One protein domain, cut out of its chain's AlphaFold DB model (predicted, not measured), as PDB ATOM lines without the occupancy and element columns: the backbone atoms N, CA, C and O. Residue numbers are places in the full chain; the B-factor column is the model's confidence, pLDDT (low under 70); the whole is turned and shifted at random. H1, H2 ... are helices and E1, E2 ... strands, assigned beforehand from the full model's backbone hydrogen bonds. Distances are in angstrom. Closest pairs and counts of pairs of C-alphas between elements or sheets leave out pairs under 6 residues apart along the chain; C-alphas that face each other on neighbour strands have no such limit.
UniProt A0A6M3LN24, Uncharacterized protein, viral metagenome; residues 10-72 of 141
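What this domain is: This is residues 10 to 72 of the 141 residues of an uncharacterized protein of viral metagenome (UniProt A0A6M3LN24). A small sheet of three antiparallel strands, with E1 in the middle between E2 and E3, has one short helix, H1, packed over the edge strand E2 near one end of the sheet. Links make up much of the rest: residues 36 to 45, a short link, reach out beyond the other end of the sheet as the turn of the hairpin E1 and E2, and residues 50 to 63, a long link, form a stretch with no named element on the way to E3. The printed part has 63 residues, with one named helix and three named strands in the chain order H1, E1, E2, E3, and the sheet order is E2, E1, E3. The class is mixed, helices and strands, with under half of the residues in named elements. The whole is compact, with a radius of gyration of the C-alphas of 11.9 A and spans of 35 by 26 by 16 A.

How they stand to each other: In the sheet, E1, residues 30 to 35, is the inner strand. E2, residues 46 to 49, is its antiparallel neighbour at 158 degrees, with N 31 and O 48 within hydrogen-bond range at 2.8 A and N 46 and O 33 at 3.0 A. E3, residues 64 to 70, is the other antiparallel neighbour of E1, at 149 degrees, with N 30 and O 70 within hydrogen-bond range at 2.9 A and N 65 and O 34 at 2.8 A. H1, residues 17 to 26, is on the sheet at a height over the sheet of 8.1 A. It lies over E2 and runs along the strands, at 19 degrees to E2 on the local plane. The closest C-alphas of H1 and E2 are those of Trp 23 and Pro 49, 5.3 A apart. Those of H1 and E1 are Trp 23 and Val 30, 6.1 A apart. In H1, every O i to N i+4 pair is within hydrogen-bond range.

Where its parts are: E1 measures 15.8 A from C-alpha 30 to C-alpha 35, and begins at (-50.599, 15.965, 6.611). E2 measures 10.5 A from C-alpha 46 to C-alpha 49. E3 measures 16.7 A and ends with C-alpha 70 at (-52.654, 18.162, 2.427). H1 measures 14.1 A and begins with C-alpha 17 at (-50.500, 4.897, 4.196).

The domain as a whole: The two C-alphas farthest apart are those of Lys 25 and Ser 39, at 35.2 A. The link from H1 to E1 is tight, that from E1 to E2 is short, and that from E2 to E3 is long, with 14 residues. Within this long link, residues 51 to 52 pair antiparallel with residues 55 to 56. Residues 13 to 18 stand free. The printed part has no cut; its mean pLDDT is 90.3, and no printed residue is under 70.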
ATOM      1  N   HIS A  10     -44.351  11.727  -3.514       88.38
ATOM      2  CA  HIS A  10     -43.882  10.353  -3.354       88.38
ATOM      3  C   HIS A  10     -43.441  10.117  -1.909       88.38
ATOM      4  O   HIS A  10     -42.603  10.850  -1.384       88.38
ATOM      5  N   VAL A  11     -43.982   9.076  -1.278       89.25
ATOM      6  CA  VAL A  11     -43.626   8.663   0.083       89.25
ATOM      7  C   VAL A  11     -42.813   7.375  -0.001       89.25
ATOM      8  O   VAL A  11     -43.346   6.316  -0.324       89.25
ATOM      9  N   GLY A  12     -41.507   7.480   0.263       86.38
ATOM     10  CA  GLY A  12     -40.545   6.384   0.079       86.38
ATOM     11  C   GLY A  12     -40.547   5.307   1.169       86.38
ATOM     12  O   GLY A  12     -39.887   4.282   1.003       86.38
ATOM     13  N   VAL A  13     -41.260   5.533   2.279       87.12
ATOM     14  CA  VAL A  13     -41.333   4.596   3.408       87.12
ATOM     15  C   VAL A  13     -42.503   3.629   3.200       87.12
ATOM     16  O   VAL A  13     -43.640   4.095   3.097       87.12
ATOM     17  N   PRO A  14     -42.263   2.307   3.179       89.44
ATOM     18  CA  PRO A  14     -43.332   1.325   3.054       89.44
ATOM     19  C   PRO A  14     -44.284   1.269   4.248       89.44
ATOM     20  O   PRO A  14     -43.869   1.441   5.393       89.44
ATOM     21  N   GLY A  15     -45.562   0.983   3.981       88.56
ATOM     22  CA  GLY A  15     -46.554   0.661   5.015       88.56
ATOM     23  C   GLY A  15     -47.035   1.842   5.865       88.56
ATOM     24  O   GLY A  15     -47.577   1.636   6.946       88.56
ATOM     25  N   VAL A  16     -46.844   3.086   5.413       92.19
ATOM     26  CA  VAL A  16     -47.234   4.293   6.177       92.19
ATOM     27  C   VAL A  16     -48.563   4.915   5.739       92.19
ATOM     28  O   VAL A  16     -48.984   5.909   6.329       92.19
ATOM     29  N   ARG A  17     -49.243   4.350   4.733       92.06
ATOM     30  CA  ARG A  17     -50.500   4.897   4.196       92.06
ATOM     31  C   ARG A  17     -51.582   5.045   5.262       92.06
ATOM     32  O   ARG A  17     -52.185   6.110   5.363       92.06
ATOM     33  N   ASP A  18     -51.768   4.035   6.108       93.06
ATOM     34  CA  ASP A  18     -52.775   4.069   7.177       93.06
ATOM     35  C   ASP A  18     -52.503   5.183   8.193       93.06
ATOM     36  O   ASP A  18     -53.426   5.831   8.683       93.06
ATOM     37  N   LYS A  19     -51.225   5.481   8.446       92.56
ATOM     38  CA  LYS A  19     -50.818   6.593   9.310       92.56
ATOM     39  C   LYS A  19     -51.200   7.947   8.706       92.56
ATOM     40  O   LYS A  19     -51.621   8.845   9.425       92.56
ATOM     41  N   PHE A  20     -51.072   8.093   7.388       94.19
ATOM     42  CA  PHE A  20     -51.482   9.312   6.685       94.19
ATOM     43  C   PHE A  20     -53.006   9.451   6.675       94.19
ATOM     44  O   PHE A  20     -53.513  10.550   6.889       94.19
ATOM     45  N   LEU A  21     -53.739   8.349   6.487       93.56
ATOM     46  CA  LEU A  21     -55.200   8.335   6.594       93.56
ATOM     47  C   LEU A  21     -55.674   8.736   7.997       93.56
ATOM     48  O   LEU A  21     -56.600   9.537   8.117       93.56
ATOM     49  N   ASP A  22     -55.014   8.241   9.048       94.62
ATOM     50  CA  ASP A  22     -55.271   8.665  10.427       94.62
ATOM     51  C   ASP A  22     -55.032  10.169  10.610       94.62
ATOM     52  O   ASP A  22     -55.890  10.874  11.138       94.62
ATOM     53  N   TRP A  23     -53.913  10.697  10.109       94.94
ATOM     54  CA  TRP A  23     -53.615  12.126  10.207       94.94
ATOM     55  C   TRP A  23     -54.617  13.003   9.456       94.94
ATOM     56  O   TRP A  23     -55.044  14.038   9.968       94.94
ATOM     57  N   ILE A  24     -55.042  12.575   8.270       93.75
ATOM     58  CA  ILE A  24     -56.068  13.272   7.492       93.75
ATOM     59  C   ILE A  24     -57.396  13.287   8.246       93.75
ATOM     60  O   ILE A  24     -58.023  14.337   8.362       93.75
ATOM     61  N   LYS A  25     -57.808  12.143   8.796       92.19
ATOM     62  CA  LYS A  25     -59.104  12.005   9.462       92.19
ATOM     63  C   LYS A  25     -59.150  12.689  10.829       92.19
ATOM     64  O   LYS A  25     -60.150  13.315  11.163       92.19
ATOM     65  N   ASN A  26     -58.085  12.555  11.617       92.88
ATOM     66  CA  ASN A  26     -58.094  12.861  13.049       92.88
ATOM     67  C   ASN A  26     -57.172  14.026  13.440       92.88
ATOM     68  O   ASN A  26     -57.273  14.531  14.555       92.88
ATOM     69  N   ARG A  27     -56.250  14.448  12.564       91.19
ATOM     70  CA  ARG A  27     -55.202  15.441  12.874       91.19
ATOM     71  C   ARG A  27     -55.158  16.611  11.885       91.19
ATOM     72  O   ARG A  27     -54.138  17.287  11.782       91.19
ATOM     73  N   GLY A  28     -56.260  16.855  11.173       88.31
ATOM     74  CA  GLY A  28     -56.427  18.021  10.299       88.31
ATOM     75  C   GLY A  28     -55.611  17.985   9.003       88.31
ATOM     76  O   GLY A  28     -55.462  19.021   8.364       88.31
ATOM     77  N   GLY A  29     -55.072  16.824   8.614       92.75
ATOM     78  CA  GLY A  29     -54.258  16.674   7.406       92.75
ATOM     79  C   GLY A  29     -52.805  16.300   7.681       92.75
ATOM     80  O   GLY A  29     -52.368  16.125   8.820       92.75
ATOM     81  N   VAL A  30     -52.045  16.187   6.595       94.56
ATOM     82  CA  VAL A  30     -50.599  15.965   6.611       94.56
ATOM     83  C   VAL A  30     -49.892  17.269   6.281       94.56
ATOM     84  O   VAL A  30     -50.050  17.808   5.187       94.56
ATOM     85  N   GLN A  31     -49.079  17.766   7.208       95.19
ATOM     86  CA  GLN A  31     -48.175  18.877   6.947       95.19
ATOM     87  C   GLN A  31     -46.927  18.351   6.235       95.19
ATOM     88  O   GLN A  31     -46.193  17.501   6.751       95.19
ATOM     89  N   VAL A  32     -46.681  18.886   5.041       93.75
ATOM     90  CA  VAL A  32     -45.489  18.597   4.244       93.75
ATOM     91  C   VAL A  32     -44.409  19.616   4.581       93.75
ATOM     92  O   VAL A  32     -44.667  20.821   4.625       93.75
ATOM     93  N   TRP A  33     -43.184  19.144   4.792       94.00
ATOM     94  CA  TRP A  33     -42.017  19.978   5.048       94.00
ATOM     95  C   TRP A  33     -40.984  19.776   3.938       94.00
ATOM     96  O   TRP A  33     -40.509  18.663   3.708       94.00
ATOM     97  N   ASN A  34     -40.638  20.853   3.235       92.19
ATOM     98  CA  ASN A  34     -39.729  20.808   2.091       92.19
ATOM     99  C   ASN A  34     -38.270  20.790   2.548       92.19
ATOM    100  O   ASN A  34     -37.905  21.528   3.460       92.19
ATOM    101  N   ASN A  35     -37.425  19.989   1.900       91.12
ATOM    102  CA  ASN A  35     -35.998  19.955   2.206       91.12
ATOM    103  C   ASN A  35     -35.336  21.312   1.923       91.12
ATOM    104  O   ASN A  35     -35.472  21.850   0.826       91.12
ATOM    105  N   LEU A  36     -34.594  21.837   2.897       91.19
ATOM    106  CA  LEU A  36     -33.739  23.021   2.755       91.19
ATOM    107  C   LEU A  36     -32.246  22.672   2.879       91.19
ATOM    108  O   LEU A  36     -31.398  23.560   2.820       91.19
ATOM    109  N   ASN A  37     -31.902  21.396   3.080       89.94
ATOM    110  CA  ASN A  37     -30.521  20.963   3.227       89.94
ATOM    111  C   ASN A  37     -29.811  20.887   1.872       89.94
ATOM    112  O   ASN A  37     -29.916  19.894   1.155       89.94
ATOM    113  N   LEU A  38     -29.024  21.913   1.555       85.75
ATOM    114  CA  LEU A  38     -28.231  21.953   0.323       85.75
ATOM    115  C   LEU A  38     -27.092  20.924   0.300       85.75
ATOM    116  O   LEU A  38     -26.660  20.522  -0.775       85.75
ATOM    117  N   SER A  39     -26.627  20.466   1.465       84.94
ATOM    118  CA  SER A  39     -25.594  19.427   1.561       84.94
ATOM    119  C   SER A  39     -26.148  18.018   1.337       84.94
ATOM    120  O   SER A  39     -25.377  17.082   1.147       84.94
ATOM    121  N   ASN A  40     -27.473  17.852   1.383       82.06
ATOM    122  CA  ASN A  40     -28.157  16.603   1.068       82.06
ATOM    123  C   ASN A  40     -29.509  16.910   0.399       82.06
ATOM    124  O   ASN A  40     -30.553  16.803   1.054       82.06
ATOM    125  N   PRO A  41     -29.503  17.336  -0.878       78.44
ATOM    126  CA  PRO A  41     -30.722  17.725  -1.587       78.44
ATOM    127  C   PRO A  41     -31.699  16.550  -1.740       78.44
ATOM    128  O   PRO A  41     -32.914  16.754  -1.716       78.44
ATOM    129  N   ASP A  42     -31.174  15.324  -1.777       78.06
ATOM    130  CA  ASP A  42     -31.935  14.091  -1.988       78.06
ATOM    131  C   ASP A  42     -32.596  13.541  -0.710       78.06
ATOM    132  O   ASP A  42     -33.305  12.540  -0.769       78.06
ATOM    133  N   ALA A  43     -32.435  14.201   0.448       79.25
ATOM    134  CA  ALA A  43     -33.071  13.787   1.709       79.25
ATOM    135  C   ALA A  43     -34.613  13.764   1.654       79.25
ATOM    136  O   ALA A  43     -35.252  13.133   2.496       79.25
ATOM    137  N   GLY A  44     -35.209  14.441   0.667       84.81
ATOM    138  CA  GLY A  44     -36.647  14.430   0.427       84.81
ATOM    139  C   GLY A  44     -37.464  15.241   1.438       84.81
ATOM    140  O   GLY A  44     -36.939  15.984   2.266       84.81
ATOM    141  N   GLN A  45     -38.787  15.139   1.322       90.44
ATOM    142  CA  GLN A  45     -39.729  15.830   2.206       90.44
ATOM    143  C   GLN A  45     -39.894  15.085   3.533       90.44
ATOM    144  O   GLN A  45     -39.805  13.859   3.589       90.44
ATOM    145  N   GLN A  46     -40.195  15.832   4.594       92.50
ATOM    146  CA  GLN A  46     -40.661  15.262   5.859       92.50
ATOM    147  C   GLN A  46     -42.167  15.468   6.011       92.50
ATOM    148  O   GLN A  46     -42.731  16.427   5.482       92.50
ATOM    149  N   PHE A  47     -42.807  14.571   6.759       93.19
ATOM    150  CA  PHE A  47     -44.254  14.560   6.950       93.19
ATOM    151  C   PHE A  47     -44.590  14.478   8.431       93.19
ATOM    152  O   PHE A  47     -44.064  13.627   9.153       93.19
ATOM    153  N   THR A  48     -45.490  15.346   8.869       93.62
ATOM    154  CA  THR A  48     -46.071  15.325  10.213       93.62
ATOM    155  C   THR A  48     -47.590  15.427  10.099       93.62
ATOM    156  O   THR A  48     -48.089  15.855   9.053       93.62
ATOM    157  N   PRO A  49     -48.357  15.092  11.150       94.50
ATOM    158  CA  PRO A  49     -49.722  15.602  11.238       94.50
ATOM    159  C   PRO A  49     -49.716  17.138  11.154       94.50
ATOM    160  O   PRO A  49     -48.698  17.774  11.445       94.50
ATOM    161  N   ALA A  50     -50.830  17.725  10.722       92.38
ATOM    162  CA  ALA A  50     -51.015  19.175  10.755       92.38
ATOM    163  C   ALA A  50     -51.282  19.681  12.180       92.38
ATOM    164  O   ALA A  50     -50.860  20.782  12.533       92.38
ATOM    165  N   ILE A  51     -51.962  18.864  12.991       92.31
ATOM    166  CA  ILE A  51     -52.322  19.170  14.375       92.31
ATOM    167  C   ILE A  51     -51.757  18.105  15.319       92.31
ATOM    168  O   ILE A  51     -52.049  16.913  15.187       92.31
ATOM    169  N   THR A  52     -51.028  18.542  16.343       90.44
ATOM    170  CA  THR A  52     -50.598  17.717  17.478       90.44
ATOM    171  C   THR A  52     -51.173  18.326  18.753       90.44
ATOM    172  O   THR A  52     -51.009  19.515  18.995       90.44
ATOM    173  N   ASP A  53     -51.878  17.526  19.556       87.44
ATOM    174  CA  ASP A  53     -52.451  17.935  20.853       87.44
ATOM    175  C   ASP A  53     -53.297  19.225  20.814       87.44
ATOM    176  O   ASP A  53     -53.286  20.036  21.736       87.44
ATOM    177  N   GLY A  54     -54.050  19.410  19.725       84.88
ATOM    178  CA  GLY A  54     -54.947  20.555  19.530       84.88
ATOM    179  C   GLY A  54     -54.271  21.826  19.007       84.88
ATOM    180  O   GLY A  54     -54.962  22.814  18.774       84.88
ATOM    181  N   LEU A  55     -52.956  21.804  18.780       89.75
ATOM    182  CA  LEU A  55     -52.184  22.917  18.230       89.75
ATOM    183  C   LEU A  55     -51.576  22.556  16.873       89.75
ATOM    184  O   LEU A  55     -51.341  21.384  16.579       89.75
ATOM    185  N   GLU A  56     -51.290  23.571  16.053       89.31
ATOM    186  CA  GLU A  56     -50.534  23.369  14.816       89.31
ATOM    187  C   GLU A  56     -49.168  22.749  15.124       89.31
ATOM    188  O   GLU A  56     -48.427  23.215  15.996       89.31
ATOM    189  N   THR A  57     -48.819  21.694  14.394       91.38
ATOM    190  CA  THR A  57     -47.551  21.003  14.590       91.38
ATOM    191  C   THR A  57     -46.388  21.913  14.199       91.38
ATOM    192  O   THR A  57     -46.287  22.398  13.069       91.38
ATOM    193  N   GLY A  58     -45.480  22.136  15.152       89.50
ATOM    194  CA  GLY A  58     -44.277  22.933  14.944       89.50
ATOM    195  C   GLY A  58     -43.296  22.303  13.950       89.50
ATOM    196  O   GLY A  58     -43.340  21.110  13.651       89.50
ATOM    197  N   LYS A  59     -42.365  23.128  13.462       91.75
ATOM    198  CA  LYS A  59     -41.294  22.702  12.556       91.75
ATOM    199  C   LYS A  59     -40.454  21.587  13.205       91.75
ATOM    200  O   LYS A  59     -39.860  21.837  14.253       91.75
ATOM    201  N   PRO A  60     -40.340  20.395  12.583       90.50
ATOM    202  CA  PRO A  60     -39.724  19.236  13.230       90.50
ATOM    203  C   PRO A  60     -38.194  19.308  13.278       90.50
ATOM    204  O   PRO A  60     -37.579  18.750  14.181       90.50
ATOM    205  N   HIS A  61     -37.555  19.969  12.309       92.56
ATOM    206  CA  HIS A  61     -36.097  19.993  12.204       92.56
ATOM    207  C   HIS A  61     -35.592  21.240  11.469       92.56
ATOM    208  O   HIS A  61     -36.289  21.767  10.605       92.56
ATOM    209  N   TRP A  62     -34.373  21.720  11.758       92.00
ATOM    210  CA  TRP A  62     -33.820  22.939  11.136       92.00
ATOM    211  C   TRP A  62     -33.763  22.853   9.605       92.00
ATOM    212  O   TRP A  62     -34.018  23.847   8.923       92.00
ATOM    213  N   SER A  63     -33.491  21.651   9.090       90.94
ATOM    214  CA  SER A  63     -33.207  21.360   7.683       90.94
ATOM    215  C   SER A  63     -34.431  21.341   6.772       90.94
ATOM    216  O   SER A  63     -34.302  20.994   5.600       90.94
ATOM    217  N   VAL A  64     -35.617  21.662   7.293       91.81
ATOM    218  CA  VAL A  64     -36.855  21.666   6.513       91.81
ATOM    219  C   VAL A  64     -37.580  23.009   6.580       91.81
ATOM    220  O   VAL A  64     -37.520  23.732   7.572       91.81
ATOM    221  N   GLY A  65     -38.251  23.378   5.499       91.44
ATOM    222  CA  GLY A  65     -39.096  24.562   5.382       91.44
ATOM    223  C   GLY A  65     -40.568  24.184   5.451       91.44
ATOM    224  O   GLY A  65     -40.936  23.067   5.084       91.44
ATOM    225  N   ARG A  66     -41.419  25.108   5.908       90.88
ATOM    226  CA  ARG A  66     -42.871  24.887   5.928       90.88
ATOM    227  C   ARG A  66     -43.382  24.766   4.492       90.88
ATOM    228  O   ARG A  66     -43.121  25.640   3.670       90.88
ATOM    229  N   GLY A  67     -44.043  23.654   4.196       87.44
ATOM    230  CA  GLY A  67     -44.753  23.428   2.941       87.44
ATOM    231  C   GLY A  67     -46.262  23.559   3.128       87.44
ATOM    232  O   GLY A  67     -46.739  24.233   4.041       87.44
ATOM    233  N   GLU A  68     -47.010  22.890   2.261       91.50
ATOM    234  CA  GLU A  68     -48.472  22.852   2.294       91.50
ATOM    235  C   GLU A  68     -49.016  21.806   3.282       91.50
ATOM    236  O   GLU A  68     -48.340  20.830   3.622       91.50
ATOM    237  N   VAL A  69     -50.259  22.013   3.724       92.81
ATOM    238  CA  VAL A  69     -51.058  20.999   4.422       92.81
ATOM    239  C   VAL A  69     -51.944  20.307   3.398       92.81
ATOM    240  O   VAL A  69     -52.648  20.964   2.633       92.81
ATOM    241  N   ILE A  70     -51.918  18.980   3.387       92.06
ATOM    242  CA  ILE A  70     -52.654  18.162   2.427       92.06
ATOM    243  C   ILE A  70     -53.675  17.312   3.164       92.06
ATOM    244  O   ILE A  70     -53.338  16.564   4.081       92.06
ATOM    245  N   MET A  71     -54.927  17.417   2.728       91.94
ATOM    246  CA  MET A  71     -56.048  16.647   3.271       91.94
ATOM    247  C   MET A  71     -56.517  15.532   2.331       91.94
ATOM    248  O   MET A  71     -57.250  14.654   2.763       91.94
ATOM    249  N   ASP A  72     -56.107  15.542   1.061       90.06
ATOM    250  CA  ASP A  72     -56.457  14.480   0.119       90.06
ATOM    251  C   ASP A  72     -55.335  13.439   0.030       90.06
ATOM    252  O   ASP A  72     -54.188  13.756  -0.296       90.06
TER     253      ASP A  72